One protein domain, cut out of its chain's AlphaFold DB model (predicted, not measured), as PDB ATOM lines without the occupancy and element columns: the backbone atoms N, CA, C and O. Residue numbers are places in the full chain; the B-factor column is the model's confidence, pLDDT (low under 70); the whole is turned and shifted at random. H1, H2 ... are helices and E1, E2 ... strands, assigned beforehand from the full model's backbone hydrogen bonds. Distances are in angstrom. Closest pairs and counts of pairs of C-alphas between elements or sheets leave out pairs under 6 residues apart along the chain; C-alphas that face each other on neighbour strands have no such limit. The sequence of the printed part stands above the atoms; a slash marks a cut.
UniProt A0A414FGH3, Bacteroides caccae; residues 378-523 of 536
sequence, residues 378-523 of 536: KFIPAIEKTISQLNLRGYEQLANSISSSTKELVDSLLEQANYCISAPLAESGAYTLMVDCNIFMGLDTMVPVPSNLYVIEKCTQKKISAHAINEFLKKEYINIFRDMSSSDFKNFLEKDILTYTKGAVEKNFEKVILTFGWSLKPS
ATOM      1  N   LYS A 378      25.846 -14.763 -35.659       62.84
ATOM      2  CA  LYS A 378      26.957 -14.621 -36.621       62.84
ATOM      3  C   LYS A 378      27.088 -15.860 -37.524       62.84
ATOM      4  O   LYS A 378      28.192 -16.367 -37.709       62.84
ATOM      5  N   PHE A 379      25.988 -16.379 -38.070       68.25
ATOM      6  CA  PHE A 379      26.013 -17.588 -38.894       68.25
ATOM      7  C   PHE A 379      26.913 -17.428 -40.098       68.25
ATOM      8  O   PHE A 379      27.781 -18.258 -40.315       68.25
ATOM      9  N   ILE A 380      26.764 -16.340 -40.845       70.50
ATOM     10  CA  ILE A 380      27.494 -16.186 -42.100       70.50
ATOM     11  C   ILE A 380      28.994 -16.024 -41.851       70.50
ATOM     12  O   ILE A 380      29.744 -16.811 -42.421       70.50
ATOM     13  N   PRO A 381      29.466 -15.138 -40.947       72.19
ATOM     14  CA  PRO A 381      30.891 -15.088 -40.620       72.19
ATOM     15  C   PRO A 381      31.446 -16.430 -40.116       72.19
ATOM     16  O   PRO A 381      32.565 -16.809 -40.456       72.19
ATOM     17  N   ALA A 382      30.668 -17.172 -39.324       76.00
ATOM     18  CA  ALA A 382      31.070 -18.476 -38.807       76.00
ATOM     19  C   ALA A 382      31.128 -19.559 -39.904       76.00
ATOM     20  O   ALA A 382      32.071 -20.356 -39.933       76.00
ATOM     21  N   ILE A 383      30.159 -19.563 -40.822       83.12
ATOM     22  CA  ILE A 383      30.104 -20.431 -42.004       83.12
ATOM     23  C   ILE A 383      31.286 -20.107 -42.921       83.12
ATOM     24  O   ILE A 383      32.046 -21.006 -43.271       83.12
ATOM     25  N   GLU A 384      31.513 -18.829 -43.237       82.06
ATOM     26  CA  GLU A 384      32.616 -18.357 -44.084       82.06
ATOM     27  C   GLU A 384      33.983 -18.749 -43.508       82.06
ATOM     28  O   GLU A 384      34.824 -19.312 -44.215       82.06
ATOM     29  N   LYS A 385      34.193 -18.535 -42.202       85.19
ATOM     30  CA  LYS A 385      35.416 -18.951 -41.502       85.19
ATOM     31  C   LYS A 385      35.634 -20.461 -41.598       85.19
ATOM     32  O   LYS A 385      36.757 -20.906 -41.828       85.19
ATOM     33  N   THR A 386      34.573 -21.247 -41.453       88.81
ATOM     34  CA  THR A 386      34.651 -22.711 -41.539       88.81
ATOM     35  C   THR A 386      34.949 -23.179 -42.959       88.81
ATOM     36  O   THR A 386      35.833 -24.009 -43.148       88.81
ATOM     37  N   ILE A 387      34.274 -22.616 -43.964       91.06
ATOM     38  CA  ILE A 387      34.531 -22.885 -45.387       91.06
ATOM     39  C   ILE A 387      35.998 -22.597 -45.716       91.06
ATOM     40  O   ILE A 387      36.670 -23.431 -46.323       91.06
ATOM     41  N   SER A 388      36.527 -21.457 -45.263       90.50
ATOM     42  CA  SER A 388      37.938 -21.105 -45.451       90.50
ATOM     43  C   SER A 388      38.879 -22.146 -44.830       90.50
ATOM     44  O   SER A 388      39.806 -22.611 -45.492       90.50
ATOM     45  N   GLN A 389      38.609 -22.592 -43.598       90.31
ATOM     46  CA  GLN A 389      39.408 -23.626 -42.926       90.31
ATOM     47  C   GLN A 389      39.353 -24.991 -43.625       90.31
ATOM     48  O   GLN A 389      40.370 -25.684 -43.686       90.31
ATOM     49  N   LEU A 390      38.190 -25.375 -44.156       93.06
ATOM     50  CA  LEU A 390      38.021 -26.611 -44.921       93.06
ATOM     51  C   LEU A 390      38.795 -26.557 -46.245       93.06
ATOM     52  O   LEU A 390      39.513 -27.504 -46.572       93.06
ATOM     53  N   ASN A 391      38.722 -25.429 -46.957       92.94
ATOM     54  CA  ASN A 391      39.462 -25.212 -48.201       92.94
ATOM     55  C   ASN A 391      40.979 -25.259 -47.987       92.94
ATOM     56  O   ASN A 391      41.677 -25.922 -48.747       92.94
ATOM     57  N   LEU A 392      41.494 -24.655 -46.907       92.81
ATOM     58  CA  LEU A 392      42.922 -24.718 -46.553       92.81
ATOM     59  C   LEU A 392      43.446 -26.151 -46.354       92.81
ATOM     60  O   LEU A 392      44.651 -26.377 -46.406       92.81
ATOM     61  N   ARG A 393      42.555 -27.121 -46.125       92.69
ATOM     62  CA  ARG A 393      42.879 -28.543 -45.931       92.69
ATOM     63  C   ARG A 393      42.517 -29.422 -47.126       92.69
ATOM     64  O   ARG A 393      42.643 -30.644 -47.041       92.69
ATOM     65  N   GLY A 394      42.061 -28.820 -48.222       93.25
ATOM     66  CA  GLY A 394      41.659 -29.521 -49.440       93.25
ATOM     67  C   GLY A 394      40.290 -30.205 -49.362       93.25
ATOM     68  O   GLY A 394      39.991 -31.052 -50.200       93.25
ATOM     69  N   TYR A 395      39.446 -29.869 -48.380       95.69
ATOM     70  CA  TYR A 395      38.075 -30.392 -48.266       95.69
ATOM     71  C   TYR A 395      37.079 -29.579 -49.106       95.69
ATOM     72  O   TYR A 395      36.011 -29.190 -48.631       95.69
ATOM     73  N   GLU A 396      37.433 -29.311 -50.363       93.56
ATOM     74  CA  GLU A 396      36.695 -28.403 -51.251       93.56
ATOM     75  C   GLU A 396      35.254 -28.855 -51.486       93.56
ATOM     76  O   GLU A 396      34.337 -28.041 -51.495       93.56
ATOM     77  N   GLN A 397      35.021 -30.162 -51.633       93.81
ATOM     78  CA  GLN A 397      33.676 -30.676 -51.891       93.81
ATOM     79  C   GLN A 397      32.748 -30.477 -50.692       93.81
ATOM     80  O   GLN A 397      31.625 -30.017 -50.865       93.81
ATOM     81  N   LEU A 398      33.235 -30.732 -49.475       93.69
ATOM     82  CA  LEU A 398      32.481 -30.454 -48.252       93.69
ATOM     83  C   LEU A 398      32.234 -28.950 -48.074       93.69
ATOM     84  O   LEU A 398      31.124 -28.548 -47.728       93.69
ATOM     85  N   ALA A 399      33.241 -28.118 -48.346       93.19
ATOM     86  CA  ALA A 399      33.107 -26.666 -48.304       93.19
ATOM     87  C   ALA A 399      32.056 -26.161 -49.309       93.19
ATOM     88  O   ALA A 399      31.221 -25.324 -48.964       93.19
ATOM     89  N   ASN A 400      32.042 -26.720 -50.521       92.19
ATOM     90  CA  ASN A 400      31.053 -26.418 -51.550       92.19
ATOM     91  C   ASN A 400      29.651 -26.877 -51.143       92.19
ATOM     92  O   ASN A 400      28.716 -26.099 -51.303       92.19
ATOM     93  N   SER A 401      29.502 -28.077 -50.570       92.19
ATOM     94  CA  SER A 401      28.216 -28.566 -50.052       92.19
ATOM     95  C   SER A 401      27.662 -27.662 -48.948       92.19
ATOM     96  O   SER A 401      26.493 -27.290 -48.992       92.19
ATOM     97  N   ILE A 402      28.503 -27.239 -47.996       90.44
ATOM     98  CA  ILE A 402      28.122 -26.252 -46.973       90.44
ATOM     99  C   ILE A 402      27.702 -24.938 -47.636       90.44
ATOM    100  O   ILE A 402      26.652 -24.393 -47.309       90.44
ATOM    101  N   SER A 403      28.489 -24.444 -48.595       86.50
ATOM    102  CA  SER A 403      28.188 -23.193 -49.290       86.50
ATOM    103  C   SER A 403      26.861 -23.259 -50.049       86.50
ATOM    104  O   SER A 403      26.096 -22.297 -49.990       86.50
ATOM    105  N   SER A 404      26.571 -24.361 -50.748       87.25
ATOM    106  CA  SER A 404      25.327 -24.533 -51.508       87.25
ATOM    107  C   SER A 404      24.100 -24.669 -50.615       87.25
ATOM    108  O   SER A 404      23.013 -24.294 -51.032       87.25
ATOM    109  N   SER A 405      24.293 -25.165 -49.393       87.06
ATOM    110  CA  SER A 405      23.235 -25.423 -48.417       87.06
ATOM    111  C   SER A 405      23.153 -24.364 -47.314       87.06
ATOM    112  O   SER A 405      22.579 -24.600 -46.254       87.06
ATOM    113  N   THR A 406      23.760 -23.190 -47.533       80.94
ATOM    114  CA  THR A 406      23.869 -22.130 -46.515       80.94
ATOM    115  C   THR A 406      22.501 -21.713 -45.983       80.94
ATOM    116  O   THR A 406      22.360 -21.478 -44.787       80.94
ATOM    117  N   LYS A 407      21.493 -21.619 -46.856       74.12
ATOM    118  CA  LYS A 407      20.155 -21.175 -46.462       74.12
ATOM    119  C   LYS A 407      19.482 -22.204 -45.558       74.12
ATOM    120  O   LYS A 407      19.117 -21.868 -44.439       74.12
ATOM    121  N   GLU A 408      19.399 -23.458 -46.004       81.19
ATOM    122  CA  GLU A 408      18.778 -24.537 -45.231       81.19
ATOM    123  C   GLU A 408      19.511 -24.782 -43.909       81.19
ATOM    124  O   GLU A 408      18.888 -25.073 -42.890       81.19
ATOM    125  N   LEU A 409      20.838 -24.638 -43.914       81.88
ATOM    126  CA  LEU A 409      21.658 -24.721 -42.714       81.88
ATOM    127  C   LEU A 409      21.309 -23.614 -41.715       81.88
ATOM    128  O   LEU A 409      21.123 -23.898 -40.537       81.88
ATOM    129  N   VAL A 410      21.227 -22.358 -42.163       73.81
ATOM    130  CA  VAL A 410      20.863 -21.230 -41.293       73.81
ATOM    131  C   VAL A 410      19.456 -21.411 -40.734       73.81
ATOM    132  O   VAL A 410      19.273 -21.252 -39.529       73.81
ATOM    133  N   ASP A 411      18.494 -21.806 -41.572       72.94
ATOM    134  CA  ASP A 411      17.114 -22.075 -41.152       72.94
ATOM    135  C   ASP A 411      17.075 -23.180 -40.082       72.94
ATOM    136  O   ASP A 411      16.501 -23.004 -39.008       72.94
ATOM    137  N   SER A 412      17.793 -24.284 -40.307       78.38
ATOM    138  CA  SER A 412      17.892 -25.385 -39.344       78.38
ATOM    139  C   SER A 412      18.549 -24.963 -38.026       78.38
ATOM    140  O   SER A 412      18.091 -25.363 -36.956       78.38
ATOM    141  N   LEU A 413      19.598 -24.136 -38.073       72.62
ATOM    142  CA  LEU A 413      20.274 -23.641 -36.873       72.62
ATOM    143  C   LEU A 413      19.410 -22.645 -36.082       72.62
ATOM    144  O   LEU A 413      19.476 -22.635 -34.850       72.62
ATOM    145  N   LEU A 414      18.594 -21.832 -36.760       67.38
ATOM    146  CA  LEU A 414      17.607 -20.946 -36.127       67.38
ATOM    147  C   LEU A 414      16.543 -21.745 -35.365       67.38
ATOM    148  O   LEU A 414      16.152 -21.360 -34.265       67.38
ATOM    149  N   GLU A 415      16.124 -22.879 -35.920       70.75
ATOM    150  CA  GLU A 415      15.159 -23.800 -35.308       70.75
ATOM    151  C   GLU A 415      15.777 -24.716 -34.236       70.75
ATOM    152  O   GLU A 415      15.078 -25.548 -33.658       70.75
ATOM    153  N   GLN A 416      17.081 -24.580 -33.954       68.12
ATOM    154  CA  GLN A 416      17.850 -25.490 -33.090       68.12
ATOM    155  C   GLN A 416      17.752 -26.963 -33.531       68.12
ATOM    156  O   GLN A 416      17.882 -27.885 -32.722       68.12
ATOM    157  N   ALA A 417      17.529 -27.191 -34.823       74.19
ATOM    158  CA  ALA A 417      17.470 -28.509 -35.421       74.19
ATOM    159  C   ALA A 417      18.875 -29.009 -35.792       74.19
ATOM    160  O   ALA A 417      19.798 -28.238 -36.061       74.19
ATOM    161  N   ASN A 418      19.038 -30.332 -35.824       81.25
ATOM    162  CA  ASN A 418      20.273 -30.945 -36.304       81.25
ATOM    163  C   ASN A 418      20.339 -30.839 -37.830       81.25
ATOM    164  O   ASN A 418      19.481 -31.393 -38.517       81.25
ATOM    165  N   TYR A 419      21.401 -30.223 -38.350       88.19
ATOM    166  CA  TYR A 419      21.683 -30.202 -39.781       88.19
ATOM    167  C   TYR A 419      22.818 -31.172 -40.118       88.19
ATOM    168  O   TYR A 419      23.902 -31.090 -39.532       88.19
ATOM    169  N   CYS A 420      22.581 -32.092 -41.056       91.56
ATOM    170  CA  CYS A 420      23.573 -33.071 -41.500       91.56
ATOM    171  C   CYS A 420      23.955 -32.826 -42.962       91.56
ATOM    172  O   CYS A 420      23.081 -32.703 -43.817       91.56
ATOM    173  N   ILE A 421      25.256 -32.793 -43.248       93.50
ATOM    174  CA  ILE A 421      25.807 -32.682 -44.602       93.50
ATOM    175  C   ILE A 421      26.644 -33.915 -44.901       93.50
ATOM    176  O   ILE A 421      27.540 -34.262 -44.131       93.50
ATOM    177  N   SER A 422      26.402 -34.520 -46.059       94.25
ATOM    178  CA  SER A 422      27.226 -35.598 -46.598       94.25
ATOM    179  C   SER A 422      28.041 -35.084 -47.777       94.25
ATOM    180  O   SER A 422      27.479 -34.522 -48.716       94.25
ATOM    181  N   ALA A 423      29.356 -35.294 -47.757       95.25
ATOM    182  CA  ALA A 423      30.229 -34.904 -48.862       95.25
ATOM    183  C   ALA A 423      31.458 -35.820 -48.981       95.25
ATOM    184  O   ALA A 423      31.838 -36.480 -48.005       95.25
ATOM    185  N   PRO A 424      32.113 -35.865 -50.154       95.12
ATOM    186  CA  PRO A 424      33.403 -36.526 -50.297       95.12
ATOM    187  C   PRO A 424      34.487 -35.846 -49.454       95.12
ATOM    188  O   PRO A 424      34.705 -34.637 -49.534       95.12
ATOM    189  N   LEU A 425      35.180 -36.650 -48.650       94.00
ATOM    190  CA  LEU A 425      36.339 -36.247 -47.857       94.00
ATOM    191  C   LEU A 425      37.632 -36.350 -48.676       94.00
ATOM    192  O   LEU A 425      38.497 -35.488 -48.554       94.00
ATOM    193  N   ALA A 426      37.756 -37.406 -49.487       94.75
ATOM    194  CA  ALA A 426      38.877 -37.646 -50.394       94.75
ATOM    195  C   ALA A 426      38.502 -38.656 -51.489       94.75
ATOM    196  O   ALA A 426      37.619 -39.498 -51.311       94.75
ATOM    197  N   GLU A 427      39.228 -38.613 -52.606       94.12
ATOM    198  CA  GLU A 427      39.012 -39.498 -53.751       94.12
ATOM    199  C   GLU A 427      40.320 -40.055 -54.311       94.12
ATOM    200  O   GLU A 427      41.299 -39.326 -54.488       94.12
ATOM    201  N   SER A 428      40.297 -41.341 -54.665       94.06
ATOM    202  CA  SER A 428      41.319 -42.016 -55.465       94.06
ATOM    203  C   SER A 428      40.723 -42.533 -56.783       94.06
ATOM    204  O   SER A 428      39.547 -42.302 -57.094       94.06
ATOM    205  N   GLY A 429      41.528 -43.238 -57.585       91.50
ATOM    206  CA  GLY A 429      41.055 -43.863 -58.826       91.50
ATOM    207  C   GLY A 429      39.973 -44.929 -58.607       91.50
ATOM    208  O   GLY A 429      39.073 -45.054 -59.430       91.50
ATOM    209  N   ALA A 430      40.021 -45.657 -57.486       92.38
ATOM    210  CA  ALA A 430      39.119 -46.781 -57.206       92.38
ATOM    211  C   ALA A 430      38.038 -46.470 -56.158       92.38
ATOM    212  O   ALA A 430      36.980 -47.101 -56.161       92.38
ATOM    213  N   TYR A 431      38.275 -45.495 -55.276       95.44
ATOM    214  CA  TYR A 431      37.448 -45.269 -54.092       95.44
ATOM    215  C   TYR A 431      37.110 -43.791 -53.886       95.44
ATOM    216  O   TYR A 431      37.918 -42.906 -54.171       95.44
ATOM    217  N   THR A 432      35.933 -43.537 -53.320       96.50
ATOM    218  CA  THR A 432      35.541 -42.238 -52.757       96.50
ATOM    219  C   THR A 432      35.275 -42.421 -51.269       96.50
ATOM    220  O   THR A 432      34.390 -43.189 -50.892       96.50
ATOM    221  N   LEU A 433      36.027 -41.730 -50.413       96.75
ATOM    222  CA  LEU A 433      35.756 -41.686 -48.978       96.75
ATOM    223  C   LEU A 433      34.762 -40.561 -48.701       96.75
ATOM    224  O   LEU A 433      35.056 -39.396 -48.946       96.75
ATOM    225  N   MET A 434      33.603 -40.920 -48.173       97.00
ATOM    226  CA  MET A 434      32.522 -40.015 -47.804       97.00
ATOM    227  C   MET A 434      32.527 -39.755 -46.302       97.00
ATOM    228  O   MET A 434      32.842 -40.647 -45.506       97.00
ATOM    229  N   VAL A 435      32.108 -38.549 -45.929       95.94
ATOM    230  CA  VAL A 435      31.848 -38.159 -44.545       95.94
ATOM    231  C   VAL A 435      30.429 -37.627 -44.404       95.94
ATOM    232  O   VAL A 435      29.995 -36.802 -45.205       95.94
ATOM    233  N   ASP A 436      29.737 -38.085 -43.363       95.06
ATOM    234  CA  ASP A 436      28.519 -37.454 -42.862       95.06
ATOM    235  C   ASP A 436      28.913 -36.545 -41.691       95.06
ATOM    236  O   ASP A 436      29.633 -36.967 -40.778       95.06
ATOM    237  N   CYS A 437      28.482 -35.287 -41.727       93.12
ATOM    238  CA  CYS A 437      28.828 -34.262 -40.750       93.12
ATOM    239  C   CYS A 437      27.575 -33.688 -40.115       93.12
ATOM    240  O   CYS A 437      26.759 -33.091 -40.810       93.12
ATOM    241  N   ASN A 438      27.488 -33.759 -38.790       91.75
ATOM    242  CA  ASN A 438      26.548 -32.923 -38.056       91.75
ATOM    243  C   ASN A 438      27.159 -31.529 -37.911       91.75
ATOM    244  O   ASN A 438      28.316 -31.396 -37.496       91.75
ATOM    245  N   ILE A 439      26.398 -30.502 -38.262       88.50
ATOM    246  CA  ILE A 439      26.833 -29.116 -38.160       88.50
ATOM    247  C   ILE A 439      26.313 -28.532 -36.852       88.50
ATOM    248  O   ILE A 439      25.111 -28.516 -36.602       88.50
ATOM    249  N   PHE A 440      27.233 -28.041 -36.026       81.75
ATOM    250  CA  PHE A 440      26.913 -27.392 -34.760       81.75
ATOM    251  C   PHE A 440      27.321 -25.927 -34.784       81.75
ATOM    252  O   PHE A 440      28.311 -25.551 -35.414       81.75
ATOM    253  N   MET A 441      26.586 -25.109 -34.035       73.81
ATOM    254  CA  MET A 441      26.921 -23.710 -33.813       73.81
ATOM    255  C   MET A 441      27.419 -23.516 -32.377       73.81
ATOM    256  O   MET A 441      26.717 -23.832 -31.420       73.81
ATOM    257  N   GLY A 442      28.647 -23.017 -32.234       60.22
ATOM    258  CA  GLY A 442      29.164 -22.442 -30.992       60.22
ATOM    259  C   GLY A 442      28.803 -20.957 -30.871       60.22
ATOM    260  O   GLY A 442      28.092 -20.414 -31.710       60.22
ATOM    261  N   LEU A 443      29.323 -20.269 -29.849       49.38
ATOM    262  CA  LEU A 443      29.033 -18.842 -29.615       49.38
ATOM    263  C   LEU A 443      29.403 -17.937 -30.811       49.38
ATOM    264  O   LEU A 443      28.717 -16.952 -31.073       49.38
ATOM    265  N   ASP A 444      30.470 -18.264 -31.543       57.78
ATOM    266  CA  ASP A 444      30.975 -17.481 -32.681       57.78
ATOM    267  C   ASP A 444      31.597 -18.333 -33.807       57.78
ATOM    268  O   ASP A 444      32.163 -17.798 -34.765       57.78
ATOM    269  N   THR A 445      31.502 -19.661 -33.715       68.25
ATOM    270  CA  THR A 445      32.091 -20.593 -34.684       68.25
ATOM    271  C   THR A 445      31.134 -21.713 -35.034       68.25
ATOM    272  O   THR A 445      30.573 -22.350 -34.145       68.25
ATOM    273  N   MET A 446      31.031 -22.017 -36.322       85.69
ATOM    274  CA  MET A 446      30.372 -23.219 -36.802       85.69
ATOM    275  C   MET A 446      31.385 -24.364 -36.780       85.69
ATOM    276  O   MET A 446      32.548 -24.181 -37.135       85.69
ATOM    277  N   VAL A 447      30.964 -25.540 -36.328       84.62
ATOM    278  CA  VAL A 447      31.836 -26.703 -36.182       84.62
ATOM    279  C   VAL A 447      31.199 -27.897 -36.892       84.62
ATOM    280  O   VAL A 447      30.188 -28.418 -36.414       84.62
ATOM    281  N   PRO A 448      31.770 -28.358 -38.020       89.81
ATOM    282  CA  PRO A 448      31.385 -29.622 -38.620       89.81
ATOM    283  C   PRO A 448      31.983 -30.763 -37.793       89.81
ATOM    284  O   PRO A 448      33.187 -30.798 -37.530       89.81
ATOM    285  N   VAL A 449      31.146 -31.705 -37.370       89.69
ATOM    286  CA  VAL A 449      31.559 -32.865 -36.574       89.69
ATOM    287  C   VAL A 449      31.273 -34.142 -37.364       89.69
ATOM    288  O   VAL A 449      30.103 -34.426 -37.634       89.69
ATOM    289  N   PRO A 450      32.303 -34.944 -37.708       92.00
ATOM    290  CA  PRO A 450      32.110 -36.219 -38.391       92.00
ATOM    291  C   PRO A 450      31.251 -37.173 -37.552       92.00
ATOM    292  O   PRO A 450      31.678 -37.652 -36.494       92.00
ATOM    293  N   SER A 451      30.050 -37.479 -38.035       90.62
ATOM    294  CA  SER A 451      29.145 -38.453 -37.422       90.62
ATOM    295  C   SER A 451      29.379 -39.853 -37.987       90.62
ATOM    296  O   SER A 451      29.306 -40.835 -37.246       90.62
ATOM    297  N   ASN A 452      29.753 -39.961 -39.264       93.69
ATOM    298  CA  ASN A 452      29.987 -41.240 -39.922       93.69
ATOM    299  C   ASN A 452      30.983 -41.133 -41.089       93.69
ATOM    300  O   ASN A 452      31.139 -40.076 -41.696       93.69
ATOM    301  N   LEU A 453      31.647 -42.249 -41.404       95.94
ATOM    302  CA  LEU A 453      32.528 -42.396 -42.562       95.94
ATOM    303  C   LEU A 453      32.164 -43.664 -43.327       95.94
ATOM    304  O   LEU A 453      31.895 -44.713 -42.735       95.94
ATOM    305  N   TYR A 454      32.215 -43.593 -44.652       96.25
ATOM    306  CA  TYR A 454      32.034 -44.759 -45.509       96.25
ATOM    307  C   TYR A 454      32.746 -44.585 -46.844       96.25
ATOM    308  O   TYR A 454      32.934 -43.476 -47.326       96.25
ATOM    309  N   VAL A 455      33.133 -45.696 -47.453       95.81
ATOM    310  CA  VAL A 455      33.808 -45.729 -48.747       95.81
ATOM    311  C   VAL A 455      32.830 -46.204 -49.811       95.81
ATOM    312  O   VAL A 455      32.107 -47.176 -49.603       95.81
ATOM    313  N   ILE A 456      32.807 -45.522 -50.949       95.94
ATOM    314  CA  ILE A 456      32.127 -45.968 -52.163       95.94
ATOM    315  C   ILE A 456      33.192 -46.511 -53.111       95.94
ATOM    316  O   ILE A 456      34.123 -45.799 -53.489       95.94
ATOM    317  N   GLU A 457      33.061 -47.775 -53.496       94.00
ATOM    318  CA  GLU A 457      33.876 -48.368 -54.555       94.00
ATOM    319  C   GLU A 457      33.344 -47.928 -55.924       94.00
ATOM    320  O   GLU A 457      32.206 -48.231 -56.277       94.00
ATOM    321  N   LYS A 458      34.156 -47.210 -56.711       92.38
ATOM    322  CA  LYS A 458      33.701 -46.542 -57.944       92.38
ATOM    323  C   LYS A 458      33.202 -47.526 -59.006       92.38
ATOM    324  O   LYS A 458      32.226 -47.236 -59.694       92.38
ATOM    325  N   CYS A 459      33.827 -48.699 -59.117       91.75
ATOM    326  CA  CYS A 459      33.464 -49.706 -60.117       91.75
ATOM    327  C   CYS A 459      32.122 -50.391 -59.824       91.75
ATOM    328  O   CYS A 459      31.350 -50.644 -60.742       91.75
ATOM    329  N   THR A 460      31.852 -50.710 -58.558       92.25
ATOM    330  CA  THR A 460      30.694 -51.528 -58.154       92.25
ATOM    331  C   THR A 460      29.584 -50.710 -57.502       92.25
ATOM    332  O   THR A 460      28.499 -51.234 -57.264       92.25
ATOM    333  N   GLN A 461      29.860 -49.445 -57.167       92.31
ATOM    334  CA  GLN A 461      29.023 -48.578 -56.333       92.31
ATOM    335  C   GLN A 461      28.717 -49.174 -54.947       92.31
ATOM    336  O   GLN A 461      27.788 -48.749 -54.256       92.31
ATOM    337  N   LYS A 462      29.512 -50.154 -54.498       92.56
ATOM    338  CA  LYS A 462      29.341 -50.782 -53.190       92.56
ATOM    339  C   LYS A 462      29.739 -49.808 -52.084       92.56
ATOM    340  O   LYS A 462      30.860 -49.299 -52.059       92.56
ATOM    341  N   LYS A 463      28.827 -49.607 -51.128       93.75
ATOM    342  CA  LYS A 463      29.070 -48.849 -49.896       93.75
ATOM    343  C   LYS A 463      29.714 -49.756 -48.848       93.75
ATOM    344  O   LYS A 463      29.135 -50.761 -48.441       93.75
ATOM    345  N   ILE A 464      30.910 -49.394 -48.406       94.44
ATOM    346  CA  ILE A 464      31.680 -50.087 -47.373       94.44
ATOM    347  C   ILE A 464      31.726 -49.172 -46.151       94.44
ATOM    348  O   ILE A 464      32.135 -48.017 -46.255       94.44
ATOM    349  N   SER A 465      31.301 -49.658 -44.985       95.12
ATOM    350  CA  SER A 465      31.392 -48.859 -43.758       95.12
ATOM    351  C   SER A 465      32.855 -48.551 -43.439       95.12
ATOM    352  O   SER A 465      33.702 -49.437 -43.501       95.12
ATOM    353  N   ALA A 466      33.151 -47.310 -43.075       94.44
ATOM    354  CA  ALA A 466      34.446 -46.886 -42.549       94.44
ATOM    355  C   ALA A 466      34.279 -46.213 -41.176       94.44
ATOM    356  O   ALA A 466      35.158 -45.494 -40.709       94.44
ATOM    357  N   HIS A 467      33.151 -46.462 -40.506       93.12
ATOM    358  CA  HIS A 467      32.810 -45.857 -39.222       93.12
ATOM    359  C   HIS A 467      33.891 -46.098 -38.153       93.12
ATOM    360  O   HIS A 467      34.230 -45.197 -37.388       93.12
ATOM    361  N   ALA A 468      34.500 -47.290 -38.152       93.12
ATOM    362  CA  ALA A 468      35.563 -47.646 -37.215       93.12
ATOM    363  C   ALA A 468      36.827 -46.780 -37.369       93.12
ATOM    364  O   ALA A 468      37.542 -46.582 -36.390       93.12
ATOM    365  N   ILE A 469      37.080 -46.212 -38.556       94.06
ATOM    366  CA  ILE A 469      38.164 -45.242 -38.773       94.06
ATOM    367  C   ILE A 469      37.908 -43.970 -37.958       94.06
ATOM    368  O   ILE A 469      38.806 -43.502 -37.262       94.06
ATOM    369  N   ASN A 470      36.681 -43.435 -37.998       92.12
ATOM    370  CA  ASN A 470      36.309 -42.237 -37.238       92.12
ATOM    371  C   ASN A 470      36.479 -42.476 -35.729       92.12
ATOM    372  O   ASN A 470      37.099 -41.678 -35.030       92.12
ATOM    373  N   GLU A 471      35.993 -43.616 -35.235       91.94
ATOM    374  CA  GLU A 471      36.109 -43.988 -33.820       91.94
ATOM    375  C   GLU A 471      37.559 -44.219 -33.382       91.94
ATOM    376  O   GLU A 471      37.941 -43.843 -32.273       91.94
ATOM    377  N   PHE A 472      38.396 -44.792 -34.250       94.06
ATOM    378  CA  PHE A 472      39.822 -44.946 -33.983       94.06
ATOM    379  C   PHE A 472      40.526 -43.586 -33.861       94.06
ATOM    380  O   PHE A 472      41.218 -43.341 -32.875       94.06
ATOM    381  N   LEU A 473      40.310 -42.672 -34.814       93.19
ATOM    382  CA  LEU A 473      40.925 -41.340 -34.787       93.19
ATOM    383  C   LEU A 473      40.481 -40.529 -33.562       93.19
ATOM    384  O   LEU A 473      41.313 -39.883 -32.924       93.19
ATOM    385  N   LYS A 474      39.204 -40.631 -33.166       90.69
ATOM    386  CA  LYS A 474      38.701 -40.034 -31.917       90.69
ATOM    387  C   LYS A 474      39.444 -40.562 -30.685       90.69
ATOM    388  O   LYS A 474      39.819 -39.759 -29.835       90.69
ATOM    389  N   LYS A 475      39.687 -41.878 -30.595       92.44
ATOM    390  CA  LYS A 475      40.455 -42.494 -29.490       92.44
ATOM    391  C   LYS A 475      41.910 -42.028 -29.452       92.44
ATOM    392  O   LYS A 475      42.468 -41.882 -28.372       92.44
ATOM    393  N   GLU A 476      42.501 -41.752 -30.611       91.12
ATOM    394  CA  GLU A 476      43.846 -41.176 -30.735       91.12
ATOM    395  C   GLU A 476      43.883 -39.648 -30.533       91.12
ATOM    396  O   GLU A 476      44.946 -39.040 -30.658       91.12
ATOM    397  N   TYR A 477      42.747 -39.015 -30.208       90.00
ATOM    398  CA  TYR A 477      42.585 -37.560 -30.086       90.00
ATOM    399  C   TYR A 477      42.924 -36.778 -31.370       90.00
ATOM    400  O   TYR A 477      43.321 -35.609 -31.317       90.00
ATOM    401  N   ILE A 478      42.732 -37.404 -32.534       91.56
ATOM    402  CA  ILE A 478      42.967 -36.818 -33.858       91.56
ATOM    403  C   ILE A 478      41.626 -36.367 -34.442       91.56
ATOM    404  O   ILE A 478      40.725 -37.172 -34.673       91.56
ATOM    405  N   ASN A 479      41.481 -35.068 -34.705       90.94
ATOM    406  CA  ASN A 479      40.288 -34.523 -35.347       90.94
ATOM    407  C   ASN A 479      40.492 -34.428 -36.866       90.94
ATOM    408  O   ASN A 479      41.418 -33.770 -37.323       90.94
ATOM    409  N   ILE A 480      39.596 -35.025 -37.653       92.69
ATOM    410  CA  ILE A 480      39.686 -35.055 -39.123       92.69
ATOM    411  C   ILE A 480      39.857 -33.646 -39.714       92.69
ATOM    412  O   ILE A 480      40.814 -33.390 -40.434       92.69
ATOM    413  N   PHE A 481      38.994 -32.700 -39.350       91.69
ATOM    414  CA  PHE A 481      38.999 -31.358 -39.937       91.69
ATOM    415  C   PHE A 481      40.030 -30.402 -39.331       91.69
ATOM    416  O   PHE A 481      40.268 -29.340 -39.894       91.69
ATOM    417  N   ARG A 482      40.648 -30.741 -38.192       89.06
ATOM    418  CA  ARG A 482      41.637 -29.890 -37.495       89.06
ATOM    419  C   ARG A 482      43.053 -30.457 -37.508       89.06
ATOM    420  O   ARG A 482      44.021 -29.715 -37.363       89.06
ATOM    421  N   ASP A 483      43.219 -31.747 -37.706       91.06
ATOM    422  CA  ASP A 483      44.509 -32.415 -37.582       91.06
ATOM    423  C   ASP A 483      44.911 -33.153 -38.876       91.06
ATOM    424  O   ASP A 483      46.077 -33.503 -39.004       91.06
ATOM    425  N   MET A 484      44.002 -33.303 -39.852       92.25
ATOM    426  CA  MET A 484      44.254 -33.984 -41.133       92.25
ATOM    427  C   MET A 484      43.905 -33.094 -42.343       92.25
ATOM    428  O   MET A 484      43.293 -32.027 -42.196       92.25
ATOM    429  N   SER A 485      44.306 -33.541 -43.535       93.94
ATOM    430  CA  SER A 485      43.980 -32.968 -44.846       93.94
ATOM    431  C   SER A 485      43.307 -33.993 -45.768       93.94
ATOM    432  O   SER A 485      43.358 -35.202 -45.534       93.94
ATOM    433  N   SER A 486      42.681 -33.525 -46.850       94.38
ATOM    434  CA  SER A 486      42.132 -34.394 -47.907       94.38
ATOM    435  C   SER A 486      43.218 -35.265 -48.552       94.38
ATOM    436  O   SER A 486      43.000 -36.442 -48.847       94.38
ATOM    437  N   SER A 487      44.435 -34.729 -48.689       93.38
ATOM    438  CA  SER A 487      45.585 -35.449 -49.241       93.38
ATOM    439  C   SER A 487      46.007 -36.648 -48.387       93.38
ATOM    440  O   SER A 487      46.373 -37.681 -48.946       93.38
ATOM    441  N   ASP A 488      45.903 -36.560 -47.058       94.31
ATOM    442  CA  ASP A 488      46.225 -37.681 -46.159       94.31
ATOM    443  C   ASP A 488      45.270 -38.855 -46.382       94.31
ATOM    444  O   ASP A 488      45.689 -40.007 -46.507       94.31
ATOM    445  N   PHE A 489      43.976 -38.561 -46.515       95.31
ATOM    446  CA  PHE A 489      42.971 -39.581 -46.803       95.31
ATOM    447  C   PHE A 489      43.082 -40.125 -48.225       95.31
ATOM    448  O   PHE A 489      42.881 -41.319 -48.427       95.31
ATOM    449  N   LYS A 490      43.457 -39.297 -49.205       94.25
ATOM    450  CA  LYS A 490      43.753 -39.775 -50.561       94.25
ATOM    451  C   LYS A 490      44.918 -40.767 -50.558       94.25
ATOM    452  O   LYS A 490      44.789 -41.848 -51.125       94.25
ATOM    453  N   ASN A 491      46.010 -40.443 -49.862       92.25
ATOM    454  CA  ASN A 491      47.142 -41.355 -49.690       92.25
ATOM    455  C   ASN A 491      46.715 -42.663 -49.013       92.25
ATOM    456  O   ASN A 491      47.116 -43.736 -49.460       92.25
ATOM    457  N   PHE A 492      45.861 -42.592 -47.990       94.44
ATOM    458  CA  PHE A 492      45.299 -43.777 -47.342       94.44
ATOM    459  C   PHE A 492      44.490 -44.657 -48.305       94.44
ATOM    460  O   PHE A 492      44.647 -45.875 -48.280       94.44
ATOM    461  N   LEU A 493      43.676 -44.065 -49.184       93.50
ATOM    462  CA  LEU A 493      42.908 -44.811 -50.189       93.50
ATOM    463  C   LEU A 493      43.786 -45.497 -51.250       93.50
ATOM    464  O   LEU A 493      43.313 -46.422 -51.909       93.50
ATOM    465  N   GLU A 494      45.015 -45.023 -51.459       92.31
ATOM    466  CA  GLU A 494      45.944 -45.541 -52.475       92.31
ATOM    467  C   GLU A 494      46.990 -46.505 -51.897       92.31
ATOM    468  O   GLU A 494      47.402 -47.444 -52.575       92.31
ATOM    469  N   LYS A 495      47.441 -46.265 -50.661       91.06
ATOM    470  CA  LYS A 495      48.597 -46.941 -50.045       91.06
ATOM    471  C   LYS A 495      48.244 -47.763 -48.812       91.06
ATOM    472  O   LYS A 495      49.137 -48.361 -48.221       91.06
ATOM    473  N   ASP A 496      46.982 -47.753 -48.389       91.56
ATOM    474  CA  ASP A 496      46.490 -48.434 -47.186       91.56
ATOM    475  C   ASP A 496      47.168 -47.993 -45.876       91.56
ATOM    476  O   ASP A 496      47.040 -48.656 -44.844       91.56
ATOM    477  N   ILE A 497      47.848 -46.842 -45.899       91.31
ATOM    478  CA  ILE A 497      48.523 -46.230 -44.754       91.31
ATOM    479  C   ILE A 497      48.022 -44.796 -44.603       91.31
ATOM    480  O   ILE A 497      48.083 -44.004 -45.542       91.31
ATOM    481  N   LEU A 498      47.543 -44.466 -43.406       93.56
ATOM    482  CA  LEU A 498      47.191 -43.113 -43.001       93.56
ATOM    483  C   LEU A 498      48.309 -42.552 -42.119       93.56
ATOM    484  O   LEU A 498      48.543 -43.048 -41.014       93.56
ATOM    485  N   THR A 499      48.984 -41.516 -42.603       90.88
ATOM    486  CA  THR A 499      50.026 -40.806 -41.857       90.88
ATOM    487  C   THR A 499      49.425 -39.577 -41.187       90.88
ATOM    488  O   THR A 499      48.689 -38.816 -41.807       90.88
ATOM    489  N   TYR A 500      49.730 -39.399 -39.908       89.25
ATOM    490  CA  TYR A 500      49.360 -38.238 -39.114       89.25
ATOM    491  C   TYR A 500      50.621 -37.513 -38.660       89.25
ATOM    492  O   TYR A 500      51.470 -38.118 -38.004       89.25
ATOM    493  N   THR A 501      50.694 -36.210 -38.931       84.12
ATOM    494  CA  THR A 501      51.831 -35.371 -38.543       84.12
ATOM    495  C   THR A 501      51.355 -34.127 -37.803       84.12
ATOM    496  O   THR A 501      50.525 -33.371 -38.306       84.12
ATOM    497  N   LYS A 502      51.900 -33.873 -36.608       81.00
ATOM    498  CA  LYS A 502      51.659 -32.635 -35.849       81.00
ATOM    499  C   LYS A 502      52.919 -32.191 -35.119       81.00
ATOM    500  O   LYS A 502      53.364 -32.828 -34.163       81.00
ATOM    501  N   GLY A 503      53.488 -31.068 -35.556       81.06
ATOM    502  CA  GLY A 503      54.799 -30.626 -35.077       81.06
ATOM    503  C   GLY A 503      55.869 -31.666 -35.418       81.06
ATOM    504  O   GLY A 503      55.978 -32.068 -36.570       81.06
ATOM    505  N   ALA A 504      56.623 -32.121 -34.417       81.56
ATOM    506  CA  ALA A 504      57.649 -33.160 -34.570       81.56
ATOM    507  C   ALA A 504      57.115 -34.602 -34.409       81.56
ATOM    508  O   ALA A 504      57.895 -35.551 -34.439       81.56
ATOM    509  N   VAL A 505      55.807 -34.780 -34.186       82.25
ATOM    510  CA  VAL A 505      55.199 -36.099 -33.976       82.25
ATOM    511  C   VAL A 505      54.635 -36.617 -35.292       82.25
ATOM    512  O   VAL A 505      53.747 -35.987 -35.863       82.25
ATOM    513  N   GLU A 506      55.105 -37.788 -35.720       88.25
ATOM    514  CA  GLU A 506      54.548 -38.556 -36.836       88.25
ATOM    515  C   GLU A 506      54.022 -39.906 -36.325       88.25
ATOM    516  O   GLU A 506      54.725 -40.636 -35.620       88.25
ATOM    517  N   LYS A 507      52.776 -40.245 -36.666       89.62
ATOM    518  CA  LYS A 507      52.169 -41.558 -36.418       89.62
ATOM    519  C   LYS A 507      51.683 -42.146 -37.738       89.62
ATOM    520  O   LYS A 507      51.085 -41.445 -38.545       89.62
ATOM    521  N   ASN A 508      51.882 -43.446 -37.918       92.12
ATOM    522  CA  ASN A 508      51.419 -44.173 -39.095       92.12
ATOM    523  C   ASN A 508      50.382 -45.220 -38.682       92.12
ATOM    524  O   ASN A 508      50.585 -45.951 -37.709       92.12
ATOM    525  N   PHE A 509      49.283 -45.299 -39.429       93.62
ATOM    526  CA  PHE A 509      48.189 -46.232 -39.187       93.62
ATOM    527  C   PHE A 509      47.914 -47.073 -40.432       93.62
ATOM    528  O   PHE A 509      47.776 -46.538 -41.525       93.62
ATOM    529  N   GLU A 510      47.806 -48.387 -40.273       93.06
ATOM    530  CA  GLU A 510      47.509 -49.320 -41.365       93.06
ATOM    531  C   GLU A 510      46.008 -49.590 -41.466       93.06
ATOM    532  O   GLU A 510      45.324 -49.739 -40.446       93.06
ATOM    533  N   LYS A 511      45.510 -49.732 -42.699       92.62
ATOM    534  CA  LYS A 511      44.148 -50.191 -42.979       92.62
ATOM    535  C   LYS A 511      43.947 -51.614 -42.464       92.62
ATOM    536  O   LYS A 511      44.735 -52.519 -42.734       92.62
ATOM    537  N   VAL A 512      42.827 -51.836 -41.788       91.69
ATOM    538  CA  VAL A 512      42.349 -53.164 -41.394       91.69
ATOM    539  C   VAL A 512      40.978 -53.389 -42.009       91.69
ATOM    540  O   VAL A 512      40.084 -52.557 -41.860       91.69
ATOM    541  N   ILE A 513      40.800 -54.521 -42.686       89.06
ATOM    542  CA  ILE A 513      39.496 -54.943 -43.201       89.06
ATOM    543  C   ILE A 513      38.814 -55.778 -42.117       89.06
ATOM    544  O   ILE A 513      39.312 -56.827 -41.717       89.06
ATOM    545  N   LEU A 514      37.681 -55.289 -41.628       86.50
ATOM    546  CA  LEU A 514      36.786 -55.977 -40.706       86.50
ATOM    547  C   LEU A 514      35.649 -56.645 -41.483       86.50
ATOM    548  O   LEU A 514      35.315 -56.234 -42.595       86.50
ATOM    549  N   THR A 515      34.971 -57.602 -40.847       82.62
ATOM    550  CA  THR A 515      33.778 -58.279 -41.390       82.62
ATOM    551  C   THR A 515      32.707 -57.299 -41.881       82.62
ATOM    552  O   THR A 515      31.990 -57.590 -42.833       82.62
ATOM    553  N   PHE A 516      32.622 -56.120 -41.256       80.12
ATOM    554  CA  PHE A 516      31.598 -55.113 -41.531       80.12
ATOM    555  C   PHE A 516      32.152 -53.761 -42.004       80.12
ATOM    556  O   PHE A 516      31.404 -52.787 -42.002       80.12
ATOM    557  N   GLY A 517      33.427 -53.655 -42.407       91.25
ATOM    558  CA  GLY A 517      33.965 -52.376 -42.886       91.25
ATOM    559  C   GLY A 517      35.480 -52.218 -42.823       91.25
ATOM    560  O   GLY A 517      36.216 -53.181 -42.648       91.25
ATOM    561  N   TRP A 518      35.955 -50.986 -42.977       93.81
ATOM    562  CA  TRP A 518      37.360 -50.607 -42.836       93.81
ATOM    563  C   TRP A 518      37.617 -49.968 -41.467       93.81
ATOM    564  O   TRP A 518      36.767 -49.264 -40.922       93.81
ATOM    565  N   SER A 519      38.806 -50.215 -40.925       93.44
ATOM    566  CA  SER A 519      39.307 -49.685 -39.656       93.44
ATOM    567  C   SER A 519      40.797 -49.350 -39.766       93.44
ATOM    568  O   SER A 519      41.415 -49.568 -40.811       93.44
ATOM    569  N   LEU A 520      41.374 -48.843 -38.679       93.69
ATOM    570  CA  LEU A 520      42.795 -48.549 -38.536       93.69
ATOM    571  C   LEU A 520      43.412 -49.330 -37.370       93.69
ATOM    572  O   LEU A 520      42.728 -49.696 -36.411       93.69
ATOM    573  N   LYS A 521      44.727 -49.542 -37.448       92.56
ATOM    574  CA  LYS A 521      45.586 -49.961 -36.331       92.56
ATOM    575  C   LYS A 521      46.928 -49.215 -36.398       92.56
ATOM    576  O   LYS A 521      47.337 -48.842 -37.498       92.56
ATOM    577  N   PRO A 522      47.650 -49.027 -35.280       89.94
ATOM    578  CA  PRO A 522      49.013 -48.497 -35.314       89.94
ATOM    579  C   PRO A 522      49.927 -49.357 -36.197       89.94
ATOM    580  O   PRO A 522      49.909 -50.586 -36.093       89.94
ATOM    581  N   SER A 523      50.721 -48.719 -37.057       83.62
ATOM    582  CA  SER A 523      51.744 -49.405 -37.844       83.62
ATOM    583  C   SER A 523      52.943 -49.737 -36.957       83.62
ATOM    584  O   SER A 523      53.467 -48.879 -36.242       83.62
TER     585      SER A 523
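What this domain is: This is residues 378 to 523 of the 536 residues of a protein of Bacteroides caccae (UniProt A0A414FGH3). A long, strongly twisted antiparallel sheet, E1 to E4, runs through the domain, with the helices H1, H2 and H3 gathered toward one end of its long strands. Near the other end H4 and H6 sit between it and a second, smaller twisted sheet, E5 to E7, whose E5 and E6 make a hairpin with its turn at the rim of the domain. The printed part has 146 residues with six named helices and seven named strands, in the order H1 H2 H3 E1 E2 E3 E4 H4 H5 H6 E5 E6 E7, and its class is mixed, helices and strands. Both sheets are antiparallel, in the orders E1 E2 E3 E4 and E5 E6 E7. The whole is compact, with a radius of gyration of the C-alphas of 15.5 A, and spans 43 by 40 by 24 A.

How they stand to each other: The largest sheet is a meander, each strand the antiparallel neighbour of the one before, made of E1 (residues 419 to 427), E2 (431 to 441), E3 (446 to 457) and E4 (463 to 465). E1 and E2 form a hairpin, with N 423 and O 435 3.0 A apart. In the hairpin of E2 and E3, N 434 and O 454 are 2.8 A apart; E3 bends by 60 degrees at residue 451. In the hairpin of E3 and E4, N 455 and O 464 are 2.8 A apart. H2 (396 to 404), H3 (406 to 414) and H6 (486 to 495) are on one face of this sheet, two layers, helices on one face of a sheet. H2 has a height of 9.2 A over the sheet and runs slantwise to the strands, at 44 degrees to E2 on the local plane; its closest C-alphas to E1 are Leu 398 and Ala 423, 5.0 A. H6 lies over E1 at a height of 7.7 A, the C-alphas of Ala 426 and Ser 486 being the closest, 5.2 A. H1 (379 to 391) only grazes the sheet, and it touches H2 in a helical hairpin at a shallow tilt of 19 degrees, opposite ways, closest at the C-alphas of Ile 387 and Ala 399, 5.0 A. H4 (467 to 475) is over E3 and stands up from the sheet, its line rising 44 degrees; the C-alphas of Leu 453 and His 467 are closest, 4.8 A. H5 (480 to 483) only grazes the same sheet. The second meander is E5 (497 to 502), E6 (505 to 514) and E7 (517 to 522). In the hairpin of E5 and E6, N 500 and O 507 are 2.8 A apart, and in that of E6 and E7, N 512 and O 519 are 2.8 A apart. H4 is on this sheet too, closest to E7 at the C-alphas of Ile 469 and Ser 519, 4.7 A, while H6 stands at the sheet's level. The C-alphas of Ser 465 in E4 and Gly 517 in E7 are the closest of those strands, 4.4 A. H3 is apart from E5, E6 and E7. Each O i to N i+4 pair is within hydrogen-bond range in H1, H2, H3, H4 and H6; H5 is too short for such a pair, and its one O i to N i+3 pair is not within range.

Where its parts are: E2 measures 31.4 A from first to last C-alpha, E3 31.0 A, E6 27.9 A, E1 24.1 A and H1 18.0 A. H1 begins with C-alpha 379 at (26.013, -17.588, -38.894). C-alpha 446, first of E3, is at (30.372, -23.219, -36.802), and E7 ends with C-alpha 522 at (49.013, -48.497, -35.314).

The domain as a whole: The C-alphas of Glu 415 and Ser 523 are the two farthest apart, 44.7 A. The printed part has no cut, and its links between named elements are tight. Mean pLDDT of the printed part is 88.2; residues 378 to 379, 414, 416 and 442 to 445 are under 70.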